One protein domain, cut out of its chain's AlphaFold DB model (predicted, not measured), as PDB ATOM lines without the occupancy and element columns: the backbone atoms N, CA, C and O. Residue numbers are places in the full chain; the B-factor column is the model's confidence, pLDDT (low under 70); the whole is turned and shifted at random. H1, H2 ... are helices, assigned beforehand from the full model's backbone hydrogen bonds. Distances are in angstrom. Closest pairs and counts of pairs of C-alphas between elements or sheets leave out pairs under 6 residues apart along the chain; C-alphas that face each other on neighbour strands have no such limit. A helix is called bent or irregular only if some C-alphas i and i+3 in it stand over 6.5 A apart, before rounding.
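This is residues 103 to 260 of the 261 residues of an uncharacterized protein of Alphaproteobacteria bacterium (UniProt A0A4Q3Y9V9). The body is a compact cluster of crossed helices: H2 runs through its middle between H5 on one side and H3 and H6 on the other, while H7 crosses one end of H2 and H8 packs on H6 and H7. H1, H4 and a long loop lie towards one end of the longest axis; towards the other are H9, H10 and a tail whose residues 250 to 256 stick out. The printed part has 158 residues with eleven named helices, H1 to H11 in chain order, and no named strand; its class is all helix. It is compact, with a radius of gyration of the C-alphas of 15.5 A, and spans 48 by 32 by 29 A.

The longest helix is H5, residues 170 to 184, 21.0 A from C-alpha 170 at (159.405, 103.200, 77.325) to C-alpha 184 at (153.311, 102.485, 57.204). Before it come H1, residues 103 to 109, H2, residues 115 to 126 and 16.6 A long, H3, residues 132 to 139, and H4, residues 144 to 152. H4 is irregular: C-alphas 148 and 151 are 8.2 A apart. After H5 come H6, residues 188 to 201 and 19.8 A long, H7, residues 203 to 213, H8, residues 219 to 225, H9, residues 230 to 236, H10, residues 238 to 250 and 18.7 A long, and H11, residues 254 to 258, ending at C-alpha 258 at (157.423, 125.013, 91.837).

H5 touches H2 at a shallow tilt of 25 degrees, opposite ways; their closest C-alphas, of Ala 122 and Ala 177, are 4.5 A apart. H2 touches H6, the hub, at a steep tilt of 56 degrees, closest at Cys 123 and Ala 198, C-alphas 5.3 A apart. H3 touches H6 at a shallow tilt of 14 degrees, opposite ways, with C-alphas 134 and 201 closest at 5.2 A. H7 touches H8, where the closest C-alphas, of Met 210 and Leu 224, are 5.1 A apart, and H7 also touches H10, which touches it with residues 244 to 248 alone, the closest C-alphas, of Leu 204 and Leu 244, being 6.5 A apart. H6 and H9 only just touch, with 3 pairs of C-alphas within 8 A, as do H1 and H4. Every O i to N i+4 pair is within hydrogen-bond range except in H3, 3 of 4, and H4, 1 of 5 beside 4 of 6 O i to N i+3 pairs.

The C-alphas farthest apart, of Gly 111 and Glu 258, are 49.4 A apart. The printed part has no cut. The link from H4 to H5, 17 residues, is long; residues 163 to 164 pair antiparallel with 130 to 131. H11 touches no helix. The pLDDT is under 70 in residues 144 to 161 and 249 to 260.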
ATOM      1  N   LEU A 103     163.425  95.139  66.371       89.69
ATOM      2  CA  LEU A 103     162.135  94.671  66.887       89.69
ATOM      3  C   LEU A 103     161.094  94.552  65.773       89.69
ATOM      4  O   LEU A 103     160.402  93.541  65.701       89.69
ATOM      5  N   ILE A 104     161.025  95.528  64.868       91.31
ATOM      6  CA  ILE A 104     160.109  95.487  63.723       91.31
ATOM      7  C   ILE A 104     160.441  94.320  62.795       91.31
ATOM      8  O   ILE A 104     159.538  93.594  62.380       91.31
ATOM      9  N   GLU A 105     161.719  94.066  62.527       90.62
ATOM     10  CA  GLU A 105     162.132  92.884  61.765       90.62
ATOM     11  C   GLU A 105     161.808  91.575  62.501       90.62
ATOM     12  O   GLU A 105     161.378  90.604  61.878       90.62
ATOM     13  N   ALA A 106     161.922  91.540  63.832       86.25
ATOM     14  CA  ALA A 106     161.495  90.384  64.621       86.25
ATOM     15  C   ALA A 106     159.972  90.160  64.552       86.25
ATOM     16  O   ALA A 106     159.529  89.018  64.435       86.25
ATOM     17  N   PHE A 107     159.171  91.229  64.556       88.12
ATOM     18  CA  PHE A 107     157.722  91.166  64.347       88.12
ATOM     19  C   PHE A 107     157.366  90.649  62.949       88.12
ATOM     20  O   PHE A 107     156.518  89.763  62.823       88.12
ATOM     21  N   LYS A 108     158.067  91.111  61.907       89.69
ATOM     22  CA  LYS A 108     157.920  90.588  60.538       89.69
ATOM     23  C   LYS A 108     158.293  89.112  60.446       89.69
ATOM     24  O   LYS A 108     157.560  88.338  59.842       89.69
ATOM     25  N   ALA A 109     159.393  88.699  61.076       85.69
ATOM     26  CA  ALA A 109     159.817  87.297  61.121       85.69
ATOM     27  C   ALA A 109     158.833  86.412  61.904       85.69
ATOM     28  O   ALA A 109     158.678  85.228  61.611       85.69
ATOM     29  N   ALA A 110     158.122  86.997  62.867       79.50
ATOM     30  CA  ALA A 110     156.972  86.385  63.508       79.50
ATOM     31  C   ALA A 110     155.721  86.386  62.605       79.50
ATOM     32  O   ALA A 110     154.694  85.846  62.973       79.50
ATOM     33  N   GLY A 111     155.730  86.939  61.401       83.56
ATOM     34  CA  GLY A 111     154.556  86.927  60.526       83.56
ATOM     35  C   GLY A 111     153.503  87.973  60.889       83.56
ATOM     36  O   GLY A 111     152.353  87.841  60.481       83.56
ATOM     37  N   LEU A 112     153.879  89.036  61.608       87.69
ATOM     38  CA  LEU A 112     153.140  90.292  61.509       87.69
ATOM     39  C   LEU A 112     153.501  90.920  60.160       87.69
ATOM     40  O   LEU A 112     154.574  91.492  60.001       87.69
ATOM     41  N   SER A 113     152.643  90.723  59.161       86.31
ATOM     42  CA  SER A 113     152.916  91.119  57.772       86.31
ATOM     43  C   SER A 113     152.081  92.292  57.267       86.31
ATOM     44  O   SER A 113     152.417  92.870  56.238       86.31
ATOM     45  N   GLU A 114     150.999  92.639  57.959       90.88
ATOM     46  CA  GLU A 114     150.051  93.662  57.520       90.88
ATOM     47  C   GLU A 114     150.258  94.968  58.298       90.88
ATOM     48  O   GLU A 114     150.529  94.907  59.499       90.88
ATOM     49  N   PRO A 115     150.091  96.150  57.669       91.88
ATOM     50  CA  PRO A 115     150.199  97.444  58.355       91.88
ATOM     51  C   PRO A 115     149.348  97.526  59.628       91.88
ATOM     52  O   PRO A 115     149.802  98.023  60.656       91.88
ATOM     53  N   ALA A 116     148.145  96.951  59.579       91.94
ATOM     54  CA  ALA A 116     147.203  96.901  60.689       91.94
ATOM     55  C   ALA A 116     147.804  96.223  61.940       91.94
ATOM     56  O   ALA A 116     147.679  96.732  63.053       91.94
ATOM     57  N   HIS A 117     148.584  95.151  61.759       91.31
ATOM     58  CA  HIS A 117     149.280  94.483  62.859       91.31
ATOM     59  C   HIS A 117     150.295  95.395  63.556       91.31
ATOM     60  O   HIS A 117     150.417  95.380  64.780       91.31
ATOM     61  N   PHE A 118     151.034  96.195  62.785       92.50
ATOM     62  CA  PHE A 118     152.011  97.122  63.347       92.50
ATOM     63  C   PHE A 118     151.317  98.271  64.078       92.50
ATOM     64  O   PHE A 118     151.742  98.627  65.176       92.50
ATOM     65  N   TYR A 119     150.212  98.796  63.543       93.69
ATOM     66  CA  TYR A 119     149.411  99.792  64.254       93.69
ATOM     67  C   TYR A 119     148.845  99.257  65.570       93.69
ATOM     68  O   TYR A 119     148.904  99.964  66.571       93.69
ATOM     69  N   ALA A 120     148.404  97.998  65.617       93.00
ATOM     70  CA  ALA A 120     147.972  97.367  66.861       93.00
ATOM     71  C   ALA A 120     149.106  97.285  67.904       93.00
ATOM     72  O   ALA A 120     148.892  97.596  69.075       93.00
ATOM     73  N   VAL A 121     150.332  96.940  67.487       91.50
ATOM     74  CA  VAL A 121     151.515  96.932  68.371       91.50
ATOM     75  C   VAL A 121     151.868  98.342  68.858       91.50
ATOM     76  O   VAL A 121     152.157  98.533  70.043       91.50
ATOM     77  N   ALA A 122     151.830  99.341  67.974       94.19
ATOM     78  CA  ALA A 122     152.072 100.736  68.338       94.19
ATOM     79  C   ALA A 122     150.999 101.255  69.312       94.19
ATOM     80  O   ALA A 122     151.340 101.863  70.326       94.19
ATOM     81  N   CYS A 123     149.728 100.931  69.065       95.06
ATOM     82  CA  CYS A 123     148.602 101.236  69.942       95.06
ATOM     83  C   CYS A 123     148.780 100.606  71.326       95.06
ATOM     84  O   CYS A 123     148.720 101.317  72.324       95.06
ATOM     85  N   ALA A 124     149.069  99.301  71.406       93.06
ATOM     86  CA  ALA A 124     149.338  98.614  72.671       93.06
ATOM     87  C   ALA A 124     150.513  99.252  73.426       93.06
ATOM     88  O   ALA A 124     150.469  99.422  74.642       93.06
ATOM     89  N   THR A 125     151.555  99.660  72.701       93.19
ATOM     90  CA  THR A 125     152.737 100.307  73.280       93.19
ATOM     91  C   THR A 125     152.413 101.682  73.863       93.19
ATOM     92  O   THR A 125     152.795 101.963  74.998       93.19
ATOM     93  N   ILE A 126     151.664 102.515  73.135       93.88
ATOM     94  CA  ILE A 126     151.217 103.839  73.599       93.88
ATOM     95  C   ILE A 126     150.222 103.707  74.755       93.88
ATOM     96  O   ILE A 126     150.308 104.453  75.726       93.88
ATOM     97  N   ALA A 127     149.356 102.700  74.714       93.00
ATOM     98  CA  ALA A 127     148.433 102.372  75.793       93.00
ATOM     99  C   ALA A 127     149.125 101.761  77.024       93.00
ATOM    100  O   ALA A 127     148.460 101.540  78.027       93.00
ATOM    101  N   ARG A 128     150.444 101.493  76.983       89.69
ATOM    102  CA  ARG A 128     151.210 100.819  78.054       89.69
ATOM    103  C   ARG A 128     150.695  99.411  78.379       89.69
ATOM    104  O   ARG A 128     150.762  98.969  79.522       89.69
ATOM    105  N   GLY A 129     150.233  98.707  77.353       88.56
ATOM    106  CA  GLY A 129     149.484  97.467  77.461       88.56
ATOM    107  C   GLY A 129     147.994  97.777  77.509       88.56
ATOM    108  O   GLY A 129     147.576  98.726  78.168       88.56
ATOM    109  N   GLY A 130     147.179  97.029  76.778       86.56
ATOM    110  CA  GLY A 130     145.759  97.345  76.699       86.56
ATOM    111  C   GLY A 130     144.899  96.188  76.236       86.56
ATOM    112  O   GLY A 130     145.387  95.201  75.684       86.56
ATOM    113  N   ARG A 131     143.592  96.344  76.457       88.56
ATOM    114  CA  ARG A 131     142.582  95.352  76.087       88.56
ATOM    115  C   ARG A 131     142.665  95.036  74.598       88.56
ATOM    116  O   ARG A 131     142.447  95.908  73.754       88.56
ATOM    117  N   ARG A 132     142.937  93.770  74.284       88.19
ATOM    118  CA  ARG A 132     143.113  93.261  72.923       88.19
ATOM    119  C   ARG A 132     141.898  93.555  72.053       88.19
ATOM    120  O   ARG A 132     142.058  94.034  70.939       88.19
ATOM    121  N   SER A 133     140.694  93.355  72.586       89.00
ATOM    122  CA  SER A 133     139.438  93.596  71.870       89.00
ATOM    123  C   SER A 133     139.265  95.044  71.402       89.00
ATOM    124  O   SER A 133     138.780  95.265  70.298       89.00
ATOM    125  N   ALA A 134     139.687  96.028  72.201       87.69
ATOM    126  CA  ALA A 134     139.612  97.440  71.823       87.69
ATOM    127  C   ALA A 134     140.604  97.779  70.699       87.69
ATOM    128  O   ALA A 134     140.278  98.534  69.788       87.69
ATOM    129  N   ILE A 135     141.797  97.184  70.745       90.25
ATOM    130  CA  ILE A 135     142.852  97.402  69.749       90.25
ATOM    131  C   ILE A 135     142.496  96.711  68.424       90.25
ATOM    132  O   ILE A 135     142.611  97.315  67.360       90.25
ATOM    133  N   GLU A 136     142.022  95.466  68.480       90.25
ATOM    134  CA  GLU A 136     141.619  94.704  67.294       90.25
ATOM    135  C   GLU A 136     140.337  95.246  66.644       90.25
ATOM    136  O   GLU A 136     140.145  95.073  65.442       90.25
ATOM    137  N   ALA A 137     139.472  95.932  67.399       89.38
ATOM    138  CA  ALA A 137     138.303  96.605  66.833       89.38
ATOM    139  C   ALA A 137     138.689  97.731  65.857       89.38
ATOM    140  O   ALA A 137     137.981  97.946  64.876       89.38
ATOM    141  N   GLU A 138     139.805  98.422  66.106       90.81
ATOM    142  CA  GLU A 138     140.299  99.500  65.241       90.81
ATOM    143  C   GLU A 138     141.236  98.971  64.145       90.81
ATOM    144  O   GLU A 138     141.126  99.358  62.984       90.81
ATOM    145  N   PHE A 139     142.156  98.068  64.497       90.81
ATOM    146  CA  PHE A 139     143.254  97.652  63.613       90.81
ATOM    147  C   PHE A 139     143.136  96.218  63.092       90.81
ATOM    148  O   PHE A 139     144.071  95.700  62.488       90.81
ATOM    149  N   GLY A 140     141.993  95.570  63.297       86.00
ATOM    150  CA  GLY A 140     141.762  94.193  62.879       86.00
ATOM    151  C   GLY A 140     142.421  93.156  63.792       86.00
ATOM    152  O   GLY A 140     143.205  93.461  64.690       86.00
ATOM    153  N   SER A 141     142.069  91.890  63.564       84.19
ATOM    154  CA  SER A 141     142.523  90.771  64.390       84.19
ATOM    155  C   SER A 141     144.025  90.531  64.262       84.19
ATOM    156  O   SER A 141     144.535  90.393  63.149       84.19
ATOM    157  N   LEU A 142     144.714  90.357  65.387       80.31
ATOM    158  CA  LEU A 142     146.094  89.894  65.398       80.31
ATOM    159  C   LEU A 142     146.165  88.365  65.297       80.31
ATOM    160  O   LEU A 142     145.313  87.657  65.846       80.31
ATOM    161  N   PRO A 143     147.210  87.811  64.660       75.06
ATOM    162  CA  PRO A 143     147.381  86.367  64.581       75.06
ATOM    163  C   PRO A 143     147.506  85.750  65.983       75.06
ATOM    164  O   PRO A 143     148.285  86.211  66.818       75.06
ATOM    165  N   LEU A 144     146.759  84.668  66.237       62.38
ATOM    166  CA  LEU A 144     146.728  83.951  67.526       62.38
ATOM    167  C   LEU A 144     148.122  83.496  67.997       62.38
ATOM    168  O   LEU A 144     148.389  83.469  69.197       62.38
ATOM    169  N   SER A 145     149.043  83.241  67.062       64.25
ATOM    170  CA  SER A 145     150.440  82.884  67.340       64.25
ATOM    171  C   SER A 145     151.239  83.985  68.046       64.25
ATOM    172  O   SER A 145     152.378  83.751  68.441       64.25
ATOM    173  N   LEU A 146     150.701  85.199  68.207       62.97
ATOM    174  CA  LEU A 146     151.341  86.240  69.011       62.97
ATOM    175  C   LEU A 146     151.427  85.836  70.495       62.97
ATOM    176  O   LEU A 146     152.446  86.090  71.134       62.97
ATOM    177  N   ALA A 147     150.408  85.135  71.010       60.00
ATOM    178  CA  ALA A 147     150.390  84.617  72.378       60.00
ATOM    179  C   ALA A 147     151.455  83.530  72.608       60.00
ATOM    180  O   ALA A 147     151.970  83.400  73.709       60.00
ATOM    181  N   GLU A 148     151.855  82.795  71.567       60.22
ATOM    182  CA  GLU A 148     152.971  81.835  71.612       60.22
ATOM    183  C   GLU A 148     154.344  82.531  71.529       60.22
ATOM    184  O   GLU A 148     155.398  81.914  71.696       60.22
ATOM    185  N   ARG A 149     154.352  83.842  71.266       66.19
ATOM    186  CA  ARG A 149     155.548  84.657  71.031       66.19
ATOM    187  C   ARG A 149     155.736  85.734  72.089       66.19
ATOM    188  O   ARG A 149     156.333  86.772  71.813       66.19
ATOM    189  N   GLN A 150     155.315  85.434  73.316       65.38
ATOM    190  CA  GLN A 150     155.498  86.281  74.503       65.38
ATOM    191  C   GLN A 150     156.940  86.779  74.646       65.38
ATOM    192  O   GLN A 150     157.162  87.911  75.036       65.38
ATOM    193  N   HIS A 151     157.930  85.978  74.235       64.00
ATOM    194  CA  HIS A 151     159.349  86.346  74.253       64.00
ATOM    195  C   HIS A 151     159.719  87.586  73.409       64.00
ATOM    196  O   HIS A 151     160.830  88.098  73.548       64.00
ATOM    197  N   LEU A 152     158.846  88.040  72.503       63.84
ATOM    198  CA  LEU A 152     159.020  89.284  71.745       63.84
ATOM    199  C   LEU A 152     158.624  90.523  72.559       63.84
ATOM    200  O   LEU A 152     159.060  91.626  72.236       63.84
ATOM    201  N   PHE A 153     157.835  90.332  73.616       63.69
ATOM    202  CA  PHE A 153     157.364  91.367  74.520       63.69
ATOM    203  C   PHE A 153     158.027  91.167  75.885       63.69
ATOM    204  O   PHE A 153     157.690  90.235  76.613       63.69
ATOM    205  N   PRO A 154     159.008  92.001  76.251       55.28
ATOM    206  CA  PRO A 154     159.658  91.904  77.548       55.28
ATOM    207  C   PRO A 154     158.719  92.447  78.643       55.28
ATOM    208  O   PRO A 154     158.876  93.582  79.082       55.28
ATOM    209  N   SER A 155     157.723  91.662  79.061       55.53
ATOM    210  CA  SER A 155     156.881  91.951  80.230       55.53
ATOM    211  C   SER A 155     156.708  90.711  81.101       55.53
ATOM    212  O   SER A 155     156.375  89.638  80.594       55.53
ATOM    213  N   ASP A 156     156.856  90.880  82.412       46.28
ATOM    214  CA  ASP A 156     156.470  89.872  83.391       46.28
ATOM    215  C   ASP A 156     154.936  89.864  83.530       46.28
ATOM    216  O   ASP A 156     154.317  90.889  83.807       46.28
ATOM    217  N   THR A 157     154.322  88.693  83.333       51.78
ATOM    218  CA  THR A 157     152.921  88.373  83.686       51.78
ATOM    219  C   THR A 157     151.815  89.193  83.000       51.78
ATOM    220  O   THR A 157     151.095  89.933  83.660       51.78
ATOM    221  N   VAL A 158     151.610  89.005  81.692       59.84
ATOM    222  CA  VAL A 158     150.395  89.474  80.989       59.84
ATOM    223  C   VAL A 158     149.622  88.267  80.460       59.84
ATOM    224  O   VAL A 158     150.230  87.326  79.944       59.84
ATOM    225  N   ASP A 159     148.294  88.277  80.597       64.31
ATOM    226  CA  ASP A 159     147.432  87.315  79.911       64.31
ATOM    227  C   ASP A 159     147.212  87.767  78.461       64.31
ATOM    228  O   ASP A 159     146.426  88.667  78.166       64.31
ATOM    229  N   PHE A 160     147.935  87.128  77.541       65.81
ATOM    230  CA  PHE A 160     147.898  87.432  76.108       65.81
ATOM    231  C   PHE A 160     146.570  87.053  75.428       65.81
ATOM    232  O   PHE A 160     146.390  87.329  74.234       65.81
ATOM    233  N   ALA A 161     145.662  86.377  76.144       68.81
ATOM    234  CA  ALA A 161     144.314  86.124  75.653       68.81
ATOM    235  C   ALA A 161     143.515  87.432  75.561       68.81
ATOM    236  O   ALA A 161     142.923  87.705  74.515       68.81
ATOM    237  N   ASP A 162     143.579  88.259  76.605       78.50
ATOM    238  CA  ASP A 162     142.730  89.445  76.754       78.50
ATOM    239  C   ASP A 162     143.487  90.766  76.576       78.50
ATOM    240  O   ASP A 162     142.873  91.791  76.260       78.50
ATOM    241  N   GLU A 163     144.813  90.762  76.717       83.38
ATOM    242  CA  GLU A 163     145.639  91.966  76.641       83.38
ATOM    243  C   GLU A 163     146.773  91.843  75.622       83.38
ATOM    244  O   GLU A 163     147.409  90.802  75.451       83.38
ATOM    245  N   LEU A 164     147.050  92.956  74.944       84.88
ATOM    246  CA  LEU A 164     148.260  93.120  74.151       84.88
ATOM    247  C   LEU A 164     149.279  93.892  74.982       84.88
ATOM    248  O   LEU A 164     148.983  95.021  75.382       84.88
ATOM    249  N   PRO A 165     150.470  93.330  75.242       85.88
ATOM    250  CA  PRO A 165     151.481  94.015  76.034       85.88
ATOM    251  C   PRO A 165     152.137  95.163  75.260       85.88
ATOM    252  O   PRO A 165     152.225  95.160  74.028       85.88
ATOM    253  N   ALA A 166     152.667  96.128  76.007       87.00
ATOM    254  CA  ALA A 166     153.526  97.168  75.462       87.00
ATOM    255  C   ALA A 166     154.958  96.677  75.222       87.00
ATOM    256  O   ALA A 166     155.450  95.735  75.848       87.00
ATOM    257  N   ILE A 167     155.673  97.391  74.355       85.69
ATOM    258  CA  ILE A 167     157.122  97.247  74.220       85.69
ATOM    259  C   ILE A 167     157.816  98.033  75.335       85.69
ATOM    260  O   ILE A 167     157.697  99.256  75.424       85.69
ATOM    261  N   HIS A 168     158.601  97.324  76.144       77.38
ATOM    262  CA  HIS A 168     159.457  97.903  77.175       77.38
ATOM    263  C   HIS A 168     160.941  97.866  76.776       77.38
ATOM    264  O   HIS A 168     161.360  96.979  76.028       77.38
ATOM    265  N   PRO A 169     161.765  98.790  77.305       79.44
ATOM    266  CA  PRO A 169     161.397  99.959  78.117       79.44
ATOM    267  C   PRO A 169     160.810 101.112  77.277       79.44
ATOM    268  O   PRO A 169     160.958 101.138  76.057       79.44
ATOM    269  N   ARG A 170     160.179 102.095  77.941       83.25
ATOM    270  CA  ARG A 170     159.405 103.200  77.325       83.25
ATOM    271  C   ARG A 170     160.113 103.888  76.153       83.25
ATOM    272  O   ARG A 170     159.488 104.106  75.124       83.25
ATOM    273  N   ILE A 171     161.404 104.202  76.297       85.44
ATOM    274  CA  ILE A 171     162.189 104.881  75.253       85.44
ATOM    275  C   ILE A 171     162.255 104.064  73.951       85.44
ATOM    276  O   ILE A 171     162.148 104.623  72.866       85.44
ATOM    277  N   ILE A 172     162.348 102.731  74.059       87.62
ATOM    278  CA  ILE A 172     162.309 101.817  72.912       87.62
ATOM    279  C   ILE A 172     160.893 101.730  72.354       87.62
ATOM    280  O   ILE A 172     160.713 101.808  71.143       87.62
ATOM    281  N   GLY A 173     159.887 101.608  73.224       88.88
ATOM    282  CA  GLY A 173     158.486 101.563  72.810       88.88
ATOM    283  C   GLY A 173     158.065 102.793  72.001       88.88
ATOM    284  O   GLY A 173     157.488 102.651  70.924       88.88
ATOM    285  N   ALA A 174     158.427 103.994  72.460       91.12
ATOM    286  CA  ALA A 174     158.163 105.242  71.749       91.12
ATOM    287  C   ALA A 174     158.842 105.275  70.371       91.12
ATOM    288  O   ALA A 174     158.206 105.611  69.372       91.12
ATOM    289  N   ALA A 175     160.110 104.857  70.288       92.06
ATOM    290  CA  ALA A 175     160.822 104.775  69.015       92.06
ATOM    291  C   ALA A 175     160.197 103.755  68.051       92.06
ATOM    292  O   ALA A 175     160.086 104.035  66.859       92.06
ATOM    293  N   VAL A 176     159.731 102.604  68.550       93.00
ATOM    294  CA  VAL A 176     159.008 101.621  67.730       93.00
ATOM    295  C   VAL A 176     157.694 102.201  67.211       93.00
ATOM    296  O   VAL A 176     157.429 102.093  66.015       93.00
ATOM    297  N   ALA A 177     156.892 102.845  68.063       93.50
ATOM    298  CA  ALA A 177     155.629 103.454  67.642       93.50
ATOM    299  C   ALA A 177     155.851 104.511  66.547       93.50
ATOM    300  O   ALA A 177     155.211 104.462  65.498       93.50
ATOM    301  N   ARG A 178     156.831 105.402  66.737       93.88
ATOM    302  CA  ARG A 178     157.240 106.405  65.739       93.88
ATOM    303  C   ARG A 178     157.695 105.779  64.433       93.88
ATOM    304  O   ARG A 178     157.288 106.213  63.358       93.88
ATOM    305  N   ARG A 179     158.525 104.740  64.515       93.44
ATOM    306  CA  ARG A 179     159.020 104.021  63.342       93.44
ATOM    307  C   ARG A 179     157.886 103.368  62.558       93.44
ATOM    308  O   ARG A 179     157.863 103.482  61.340       93.44
ATOM    309  N   ILE A 180     156.935 102.742  63.247       93.88
ATOM    310  CA  ILE A 180     155.743 102.145  62.635       93.88
ATOM    311  C   ILE A 180     154.903 103.213  61.928       93.88
ATOM    312  O   ILE A 180     154.556 103.037  60.762       93.88
ATOM    313  N   LEU A 181     154.617 104.335  62.595       92.00
ATOM    314  CA  LEU A 181     153.883 105.446  61.985       92.00
ATOM    315  C   LEU A 181     154.608 105.973  60.738       92.00
ATOM    316  O   LEU A 181     153.976 106.187  59.707       92.00
ATOM    317  N   ARG A 182     155.936 106.114  60.791       91.62
ATOM    318  CA  ARG A 182     156.752 106.551  59.651       91.62
ATOM    319  C   ARG A 182     156.704 105.570  58.475       91.62
ATOM    320  O   ARG A 182     156.538 106.002  57.338       91.62
ATOM    321  N   ASP A 183     156.856 104.275  58.734       90.38
ATOM    322  CA  ASP A 183     157.042 103.263  57.686       90.38
ATOM    323  C   ASP A 183     155.736 102.854  56.999       90.38
ATOM    324  O   ASP A 183     155.751 102.492  55.822       90.38
ATOM    325  N   TYR A 184     154.612 102.927  57.712       86.62
ATOM    326  CA  TYR A 184     153.311 102.485  57.204       86.62
ATOM    327  C   TYR A 184     152.370 103.635  56.821       86.62
ATOM    328  O   TYR A 184     151.225 103.386  56.460       86.62
ATOM    329  N   GLY A 185     152.863 104.880  56.809       71.94
ATOM    330  CA  GLY A 185     152.122 106.029  56.282       71.94
ATOM    331  C   GLY A 185     151.136 106.628  57.284       71.94
ATOM    332  O   GLY A 185     149.967 106.820  56.966       71.94
ATOM    333  N   GLY A 186     151.608 106.924  58.495       70.19
ATOM    334  CA  GLY A 186     150.862 107.615  59.545       70.19
ATOM    335  C   GLY A 186     150.480 109.039  59.145       70.19
ATOM    336  O   GLY A 186     151.148 109.994  59.530       70.19
ATOM    337  N   ALA A 187     149.408 109.174  58.368       83.94
ATOM    338  CA  ALA A 187     148.699 110.435  58.198       83.94
ATOM    339  C   ALA A 187     148.088 110.879  59.539       83.94
ATOM    340  O   ALA A 187     147.853 110.044  60.416       83.94
ATOM    341  N   GLU A 188     147.790 112.171  59.685       86.81
ATOM    342  CA  GLU A 188     147.182 112.733  60.904       86.81
ATOM    343  C   GLU A 188     145.948 111.941  61.366       86.81
ATOM    344  O   GLU A 188     145.835 111.609  62.544       86.81
ATOM    345  N   GLU A 189     145.075 111.545  60.434       87.69
ATOM    346  CA  GLU A 189     143.889 110.729  60.725       87.69
ATOM    347  C   GLU A 189     144.243 109.370  61.346       87.69
ATOM    348  O   GLU A 189     143.597 108.929  62.297       87.69
ATOM    349  N   GLN A 190     145.301 108.720  60.856       88.25
ATOM    350  CA  GLN A 190     145.748 107.423  61.359       88.25
ATOM    351  C   GLN A 190     146.371 107.550  62.752       88.25
ATOM    352  O   GLN A 190     146.162 106.690  63.608       88.25
ATOM    353  N   VAL A 191     147.124 108.627  62.997       91.62
ATOM    354  CA  VAL A 191     147.689 108.923  64.321       91.62
ATOM    355  C   VAL A 191     146.567 109.223  65.318       91.62
ATOM    356  O   VAL A 191     146.576 108.681  66.422       91.62
ATOM    357  N   ALA A 192     145.562 110.006  64.921       90.44
ATOM    358  CA  ALA A 192     144.395 110.294  65.751       90.44
ATOM    359  C   ALA A 192     143.590 109.024  66.079       90.44
ATOM    360  O   ALA A 192     143.235 108.804  67.239       90.44
ATOM    361  N   ALA A 193     143.357 108.151  65.089       90.31
ATOM    362  CA  ALA A 193     142.711 106.853  65.291       90.31
ATOM    363  C   ALA A 193     143.502 105.968  66.268       90.31
ATOM    364  O   ALA A 193     142.924 105.356  67.166       90.31
ATOM    365  N   LEU A 194     144.833 105.962  66.152       93.94
ATOM    366  CA  LEU A 194     145.721 105.251  67.066       93.94
ATOM    367  C   LEU A 194     145.644 105.779  68.497       93.94
ATOM    368  O   LEU A 194     145.500 104.983  69.424       93.94
ATOM    369  N   VAL A 195     145.709 107.095  68.695       94.44
ATOM    370  CA  VAL A 195     145.609 107.698  70.032       94.44
ATOM    371  C   VAL A 195     144.237 107.417  70.642       94.44
ATOM    372  O   VAL A 195     144.151 107.042  71.811       94.44
ATOM    373  N   ARG A 196     143.159 107.505  69.853       93.12
ATOM    374  CA  ARG A 196     141.810 107.130  70.298       93.12
ATOM    375  C   ARG A 196     141.737 105.674  70.742       93.12
ATOM    376  O   ARG A 196     141.248 105.405  71.838       93.12
ATOM    377  N   ALA A 197     142.209 104.744  69.918       93.75
ATOM    378  CA  ALA A 197     142.191 103.326  70.253       93.75
ATOM    379  C   ALA A 197     143.023 103.031  71.511       93.75
ATOM    380  O   ALA A 197     142.595 102.241  72.350       93.75
ATOM    381  N   ALA A 198     144.154 103.719  71.700       95.25
ATOM    382  CA  ALA A 198     144.967 103.597  72.906       95.25
ATOM    383  C   ALA A 198     144.192 104.039  74.157       95.25
ATOM    384  O   ALA A 198     144.126 103.287  75.134       95.25
ATOM    385  N   TRP A 199     143.520 105.197  74.100       94.06
ATOM    386  CA  TRP A 199     142.654 105.678  75.179       94.06
ATOM    387  C   TRP A 199     141.521 104.697  75.505       94.06
ATOM    388  O   TRP A 199     141.241 104.471  76.677       94.06
ATOM    389  N   LEU A 200     140.890 104.081  74.502       92.19
ATOM    390  CA  LEU A 200     139.844 103.072  74.725       92.19
ATOM    391  C   LEU A 200     140.400 101.772  75.323       92.19
ATOM    392  O   LEU A 200     139.753 101.144  76.166       92.19
ATOM    393  N   ALA A 201     141.598 101.365  74.904       92.25
ATOM    394  CA  ALA A 201     142.234 100.139  75.364       92.25
ATOM    395  C   ALA A 201     142.711 100.251  76.820       92.25
ATOM    396  O   ALA A 201     142.426  99.356  77.624       92.25
ATOM    397  N   ASN A 202     143.407 101.343  77.154       92.00
ATOM    398  CA  ASN A 202     143.912 101.648  78.491       92.00
ATOM    399  C   ASN A 202     144.096 103.174  78.690       92.00
ATOM    400  O   ASN A 202     145.141 103.729  78.323       92.00
ATOM    401  N   PRO A 203     143.115 103.862  79.307       90.56
ATOM    402  CA  PRO A 203     143.186 105.299  79.571       90.56
ATOM    403  C   PRO A 203     144.378 105.717  80.441       90.56
ATOM    404  O   PRO A 203     145.063 106.686  80.127       90.56
ATOM    405  N   LEU A 204     144.659 104.979  81.522       87.56
ATOM    406  CA  LEU A 204     145.720 105.332  82.470       87.56
ATOM    407  C   LEU A 204     147.106 105.202  81.827       87.56
ATOM    408  O   LEU A 204     147.968 106.066  81.998       87.56
ATOM    409  N   GLY A 205     147.313 104.133  81.062       88.56
ATOM    410  CA  GLY A 205     148.548 103.927  80.318       88.56
ATOM    411  C   GLY A 205     148.751 104.959  79.208       88.56
ATOM    412  O   GLY A 205     149.856 105.474  79.038       88.56
ATOM    413  N   THR A 206     147.677 105.339  78.514       93.06
ATOM    414  CA  THR A 206     147.732 106.389  77.486       93.06
ATOM    415  C   THR A 206     148.002 107.765  78.091       93.06
ATOM    416  O   THR A 206     148.820 108.504  77.551       93.06
ATOM    417  N   LEU A 207     147.410 108.086  79.248       90.19
ATOM    418  CA  LEU A 207     147.725 109.294  80.015       90.19
ATOM    419  C   LEU A 207     149.212 109.343  80.403       90.19
ATOM    420  O   LEU A 207     149.853 110.383  80.286       90.19
ATOM    421  N   ASP A 208     149.786 108.214  80.823       87.44
ATOM    422  CA  ASP A 208     151.219 108.130  81.109       87.44
ATOM    423  C   ASP A 208     152.075 108.388  79.861       87.44
ATOM    424  O   ASP A 208     153.079 109.091  79.946       87.44
ATOM    425  N   SER A 209     151.689 107.865  78.697       90.75
ATOM    426  CA  SER A 209     152.374 108.166  77.434       90.75
ATOM    427  C   SER A 209     152.223 109.630  77.030       90.75
ATOM    428  O   SER A 209     153.213 110.247  76.648       90.75
ATOM    429  N   MET A 210     151.032 110.209  77.185       91.06
ATOM    430  CA  MET A 210     150.760 111.620  76.911       91.06
ATOM    431  C   MET A 210     151.678 112.542  77.716       91.06
ATOM    432  O   MET A 210     152.311 113.415  77.140       91.06
ATOM    433  N   LEU A 211     151.829 112.302  79.020       87.12
ATOM    434  CA  LEU A 211     152.687 113.122  79.886       87.12
ATOM    435  C   LEU A 211     154.185 113.033  79.562       87.12
ATOM    436  O   LEU A 211     154.947 113.872  80.018       87.12
ATOM    437  N   HIS A 212     154.625 111.997  78.843       85.25
ATOM    438  CA  HIS A 212     156.049 111.796  78.542       85.25
ATOM    439  C   HIS A 212     156.408 112.053  77.080       85.25
ATOM    440  O   HIS A 212     157.586 112.216  76.784       85.25
ATOM    441  N   LEU A 213     155.430 111.990  76.175       88.44
ATOM    442  CA  LEU A 213     155.631 112.123  74.731       88.44
ATOM    443  C   LEU A 213     154.893 113.332  74.148       88.44
ATOM    444  O   LEU A 213     155.152 113.680  73.005       88.44
ATOM    445  N   GLY A 214     153.966 113.950  74.889       82.81
ATOM    446  CA  GLY A 214     153.138 115.057  74.400       82.81
ATOM    447  C   GLY A 214     153.931 116.315  74.042       82.81
ATOM    448  O   GLY A 214     153.518 117.053  73.158       82.81
ATOM    449  N   ASP A 215     155.091 116.518  74.667       85.94
ATOM    450  CA  ASP A 215     155.963 117.669  74.392       85.94
ATOM    451  C   ASP A 215     156.887 117.458  73.178       85.94
ATOM    452  O   ASP A 215     157.639 118.360  72.801       85.94
ATOM    453  N   ASP A 216     156.859 116.273  72.558       87.56
ATOM    454  CA  ASP A 216     157.677 115.983  71.384       87.56
ATOM    455  C   ASP A 216     157.075 116.647  70.126       87.56
ATOM    456  O   ASP A 216     155.882 116.530  69.848       87.56
ATOM    457  N   ASP A 217     157.916 117.307  69.319       87.06
ATOM    458  CA  ASP A 217     157.513 118.060  68.112       87.06
ATOM    459  C   ASP A 217     157.236 117.160  66.886       87.06
ATOM    460  O   ASP A 217     157.638 117.439  65.756       87.06
ATOM    461  N   ASP A 218     156.579 116.023  67.103       90.69
ATOM    462  CA  ASP A 218     156.147 115.114  66.046       90.69
ATOM    463  C   ASP A 218     154.634 114.873  66.080       90.69
ATOM    464  O   ASP A 218     153.944 115.227  67.034       90.69
ATOM    465  N   LEU A 219     154.096 114.262  65.017       90.62
ATOM    466  CA  LEU A 219     152.654 114.030  64.889       90.62
ATOM    467  C   LEU A 219     152.070 113.220  66.054       90.62
ATOM    468  O   LEU A 219     150.918 113.435  66.424       90.62
ATOM    469  N   LEU A 220     152.835 112.284  66.624       92.50
ATOM    470  CA  LEU A 220     152.372 111.478  67.750       92.50
ATOM    471  C   LEU A 220     152.322 112.320  69.029       92.50
ATOM    472  O   LEU A 220     151.325 112.252  69.746       92.50
ATOM    473  N   GLY A 221     153.361 113.111  69.298       91.12
ATOM    474  CA  GLY A 221     153.404 114.039  70.425       91.12
ATOM    475  C   GLY A 221     152.275 115.062  70.349       91.12
ATOM    476  O   GLY A 221     151.478 115.162  71.276       91.12
ATOM    477  N   GLN A 222     152.093 115.694  69.188       92.56
ATOM    478  CA  GLN A 222     151.002 116.640  68.936       92.56
ATOM    479  C   GLN A 222     149.614 116.004  69.122       92.56
ATOM    480  O   GLN A 222     148.742 116.594  69.760       92.56
ATOM    481  N   ALA A 223     149.399 114.786  68.613       92.06
ATOM    482  CA  ALA A 223     148.130 114.079  68.780       92.06
ATOM    483  C   ALA A 223     147.857 113.680  70.239       92.06
ATOM    484  O   ALA A 223     146.708 113.705  70.674       92.06
ATOM    485  N   LEU A 224     148.893 113.332  71.006       92.75
ATOM    486  CA  LEU A 224     148.768 113.072  72.440       92.75
ATOM    487  C   LEU A 224     148.486 114.369  73.213       92.75
ATOM    488  O   LEU A 224     147.590 114.391  74.055       92.75
ATOM    489  N   ALA A 225     149.187 115.458  72.896       91.00
ATOM    490  CA  ALA A 225     149.008 116.769  73.519       91.00
ATOM    491  C   ALA A 225     147.625 117.387  73.258       91.00
ATOM    492  O   ALA A 225     147.144 118.180  74.068       91.00
ATOM    493  N   ALA A 226     146.947 116.990  72.175       90.12
ATOM    494  CA  ALA A 226     145.560 117.373  71.910       90.12
ATOM    495  C   ALA A 226     144.575 116.877  72.993       90.12
ATOM    496  O   ALA A 226     143.458 117.392  73.094       90.12
ATOM    497  N   GLY A 227     144.989 115.917  73.826       87.12
ATOM    498  CA  GLY A 227     144.246 115.443  74.986       87.12
ATOM    499  C   GLY A 227     143.319 114.265  74.691       87.12
ATOM    500  O   GLY A 227     143.488 113.517  73.728       87.12
ATOM    501  N   VAL A 228     142.342 114.057  75.577       90.81
ATOM    502  CA  VAL A 228     141.427 112.910  75.502       90.81
ATOM    503  C   VAL A 228     140.397 113.124  74.388       90.81
ATOM    504  O   VAL A 228     139.666 114.117  74.434       90.81
ATOM    505  N   PRO A 229     140.253 112.196  73.421       91.06
ATOM    506  CA  PRO A 229     139.229 112.309  72.386       91.06
ATOM    507  C   PRO A 229     137.813 112.354  72.971       91.06
ATOM    508  O   PRO A 229     137.475 111.590  73.879       91.06
ATOM    509  N   GLN A 230     136.944 113.200  72.409       88.94
ATOM    510  CA  GLN A 230     135.580 113.408  72.917       88.94
ATOM    511  C   GLN A 230     134.760 112.108  72.993       88.94
ATOM    512  O   GLN A 230     133.959 111.927  73.904       88.94
ATOM    513  N   GLU A 231     134.974 111.183  72.061       85.25
ATOM    514  CA  GLU A 231     134.315 109.872  72.034       85.25
ATOM    515  C   GLU A 231     134.659 109.028  73.269       85.25
ATOM    516  O   GLU A 231     133.783 108.385  73.843       85.25
ATOM    517  N   VAL A 232     135.910 109.094  73.734       86.44
ATOM    518  CA  VAL A 232     136.367 108.421  74.957       86.44
ATOM    519  C   VAL A 232     135.707 109.060  76.177       86.44
ATOM    520  O   VAL A 232     135.192 108.348  77.036       86.44
ATOM    521  N   ILE A 233     135.649 110.397  76.226       88.44
ATOM    522  CA  ILE A 233     134.966 111.143  77.297       88.44
ATOM    523  C   ILE A 233     133.483 110.766  77.361       88.44
ATOM    524  O   ILE A 233     132.933 110.603  78.447       88.44
ATOM    525  N   ASN A 234     132.831 110.604  76.210       87.69
ATOM    526  CA  ASN A 234     131.421 110.232  76.141       87.69
ATOM    527  C   ASN A 234     131.167 108.794  76.626       87.69
ATOM    528  O   ASN A 234     130.094 108.523  77.158       87.69
ATOM    529  N   LEU A 235     132.134 107.887  76.443       85.44
ATOM    530  CA  LEU A 235     132.025 106.478  76.834       85.44
ATOM    531  C   LEU A 235     132.370 106.235  78.309       85.44
ATOM    532  O   LEU A 235     131.616 105.554  78.996       85.44
ATOM    533  N   ALA A 236     133.491 106.780  78.791       81.62
ATOM    534  CA  ALA A 236     133.934 106.632  80.182       81.62
ATOM    535  C   ALA A 236     133.239 107.630  81.130       81.62
ATOM    536  O   ALA A 236     133.096 107.401  82.323       81.62
ATOM    537  N   GLY A 237     132.761 108.754  80.598       83.88
ATOM    538  CA  GLY A 237     132.238 109.864  81.386       83.88
ATOM    539  C   GLY A 237     133.343 110.828  81.824       83.88
ATOM    540  O   GLY A 237     134.431 110.442  82.250       83.88
ATOM    541  N   GLY A 238     133.050 112.131  81.754       85.00
ATOM    542  CA  GLY A 238     134.035 113.179  82.051       85.00
ATOM    543  C   GLY A 238     134.585 113.155  83.482       85.00
ATOM    544  O   GLY A 238     135.732 113.538  83.690       85.00
ATOM    545  N   LEU A 239     133.807 112.672  84.458       86.38
ATOM    546  CA  LEU A 239     134.272 112.541  85.842       86.38
ATOM    547  C   LEU A 239     135.362 111.469  85.978       86.38
ATOM    548  O   LEU A 239     136.351 111.711  86.658       86.38
ATOM    549  N   GLU A 240     135.207 110.324  85.310       85.44
ATOM    550  CA  GLU A 240     136.187 109.233  85.352       85.44
ATOM    551  C   GLU A 240     137.522 109.683  84.752       85.44
ATOM    552  O   GLU A 240     138.577 109.523  85.364       85.44
ATOM    553  N   ILE A 241     137.468 110.364  83.602       84.44
ATOM    554  CA  ILE A 241     138.649 110.972  82.983       84.44
ATOM    555  C   ILE A 241     139.298 112.000  83.919       84.44
ATOM    556  O   ILE A 241     140.512 111.973  84.109       84.44
ATOM    557  N   ALA A 242     138.512 112.879  84.549       84.38
ATOM    558  CA  ALA A 242     139.045 113.867  85.484       84.38
ATOM    559  C   ALA A 242     139.735 113.216  86.697       84.38
ATOM    560  O   ALA A 242     140.784 113.693  87.133       84.38
ATOM    561  N   THR A 243     139.192 112.111  87.218       85.62
ATOM    562  CA  THR A 243     139.810 111.347  88.309       85.62
ATOM    563  C   THR A 243     141.162 110.771  87.896       85.62
ATOM    564  O   THR A 243     142.121 110.932  88.644       85.62
ATOM    565  N   LEU A 244     141.284 110.198  86.694       83.38
ATOM    566  CA  LEU A 244     142.563 109.675  86.191       83.38
ATOM    567  C   LEU A 244     143.645 110.762  86.112       83.38
ATOM    568  O   LEU A 244     144.786 110.549  86.526       83.38
ATOM    569  N   PHE A 245     143.286 111.952  85.619       82.44
ATOM    570  CA  PHE A 245     144.193 113.102  85.596       82.44
ATOM    571  C   PHE A 245     144.597 113.542  87.005       82.44
ATOM    572  O   PHE A 245     145.776 113.796  87.251       82.44
ATOM    573  N   ALA A 246     143.645 113.600  87.941       82.00
ATOM    574  CA  ALA A 246     143.918 113.970  89.326       82.00
ATOM    575  C   ALA A 246     144.851 112.964  90.018       82.00
ATOM    576  O   ALA A 246     145.816 113.368  90.668       82.00
ATOM    577  N   GLU A 247     144.617 111.663  89.839       77.38
ATOM    578  CA  GLU A 247     145.483 110.602  90.360       77.38
ATOM    579  C   GLU A 247     146.909 110.742  89.825       77.38
ATOM    580  O   GLU A 247     147.875 110.670  90.587       77.38
ATOM    581  N   ARG A 248     147.066 111.022  88.527       73.00
ATOM    582  CA  ARG A 248     148.393 111.173  87.927       73.00
ATOM    583  C   ARG A 248     149.096 112.464  88.350       73.00
ATOM    584  O   ARG A 248     150.306 112.425  88.563       73.00
ATOM    585  N   ALA A 249     148.364 113.562  88.543       65.50
ATOM    586  CA  ALA A 249     148.906 114.836  89.022       65.50
ATOM    587  C   ALA A 249     149.508 114.729  90.436       65.50
ATOM    588  O   ALA A 249     150.535 115.343  90.711       65.50
ATOM    589  N   ILE A 250     148.933 113.895  91.311       61.59
ATOM    590  CA  ILE A 250     149.470 113.628  92.661       61.59
ATOM    591  C   ILE A 250     150.818 112.881  92.600       61.59
ATOM    592  O   ILE A 250     151.623 112.961  93.528       61.59
ATOM    593  N   HIS A 251     151.093 112.180  91.498       55.03
ATOM    594  CA  HIS A 251     152.358 111.486  91.260       55.03
ATOM    595  C   HIS A 251     153.432 112.346  90.578       55.03
ATOM    596  O   HIS A 251     154.547 111.853  90.393       55.03
ATOM    597  N   VAL A 252     153.133 113.598  90.210       53.41
ATOM    598  CA  VAL A 252     154.142 114.548  89.722       53.41
ATOM    599  C   VAL A 252     154.906 115.094  90.936       53.41
ATOM    600  O   VAL A 252     154.279 115.623  91.858       53.41
ATOM    601  N   PRO A 253     156.243 114.947  91.003       55.19
ATOM    602  CA  PRO A 253     157.036 115.499  92.092       55.19
ATOM    603  C   PRO A 253     156.774 116.997  92.263       55.19
ATOM    604  O   PRO A 253     156.796 117.763  91.307       55.19
ATOM    605  N   ARG A 254     156.598 117.439  93.511       48.62
ATOM    606  CA  ARG A 254     156.368 118.852  93.858       48.62
ATOM    607  C   ARG A 254     157.411 119.817  93.265       48.62
ATOM    608  O   ARG A 254     157.087 120.969  93.009       48.62
ATOM    609  N   ALA A 255     158.634 119.342  93.036       54.06
ATOM    610  CA  ALA A 255     159.705 120.116  92.413       54.06
ATOM    611  C   ALA A 255     159.355 120.611  90.997       54.06
ATOM    612  O   ALA A 255     159.807 121.686  90.616       54.06
ATOM    613  N   ASP A 256     158.525 119.873  90.256       55.44
ATOM    614  CA  ASP A 256     158.118 120.238  88.895       55.44
ATOM    615  C   ASP A 256     157.003 121.299  88.907       55.44
ATOM    616  O   ASP A 256     156.889 122.091  87.981       55.44
ATOM    617  N   TRP A 257     156.220 121.376  89.990       51.91
ATOM    618  CA  TRP A 257     155.169 122.389  90.162       51.91
ATOM    619  C   TRP A 257     155.736 123.761  90.536       51.91
ATOM    620  O   TRP A 257     155.191 124.788  90.151       51.91
ATOM    621  N   GLU A 258     156.812 123.780  91.323       43.31
ATOM    622  CA  GLU A 258     157.423 125.013  91.837       43.31
ATOM    623  C   GLU A 258     158.383 125.666  90.823       43.31
ATOM    624  O   GLU A 258     158.792 126.806  91.018       43.31
ATOM    625  N   ALA A 259     158.740 124.976  89.733       50.88
ATOM    626  CA  ALA A 259     159.603 125.508  88.674       50.88
ATOM    627  C   ALA A 259     158.884 126.487  87.722       50.88
ATOM    628  O   ALA A 259     159.546 127.246  87.014       50.88
ATOM    629  N   GLU A 260     157.548 126.486  87.716       45.88
ATOM    630  CA  GLU A 260     156.708 127.336  86.857       45.88
ATOM    631  C   GLU A 260     156.047 128.515  87.602       45.88
ATOM    632  O   GLU A 260     155.303 129.292  86.997       45.88
TER     633      GLU A 260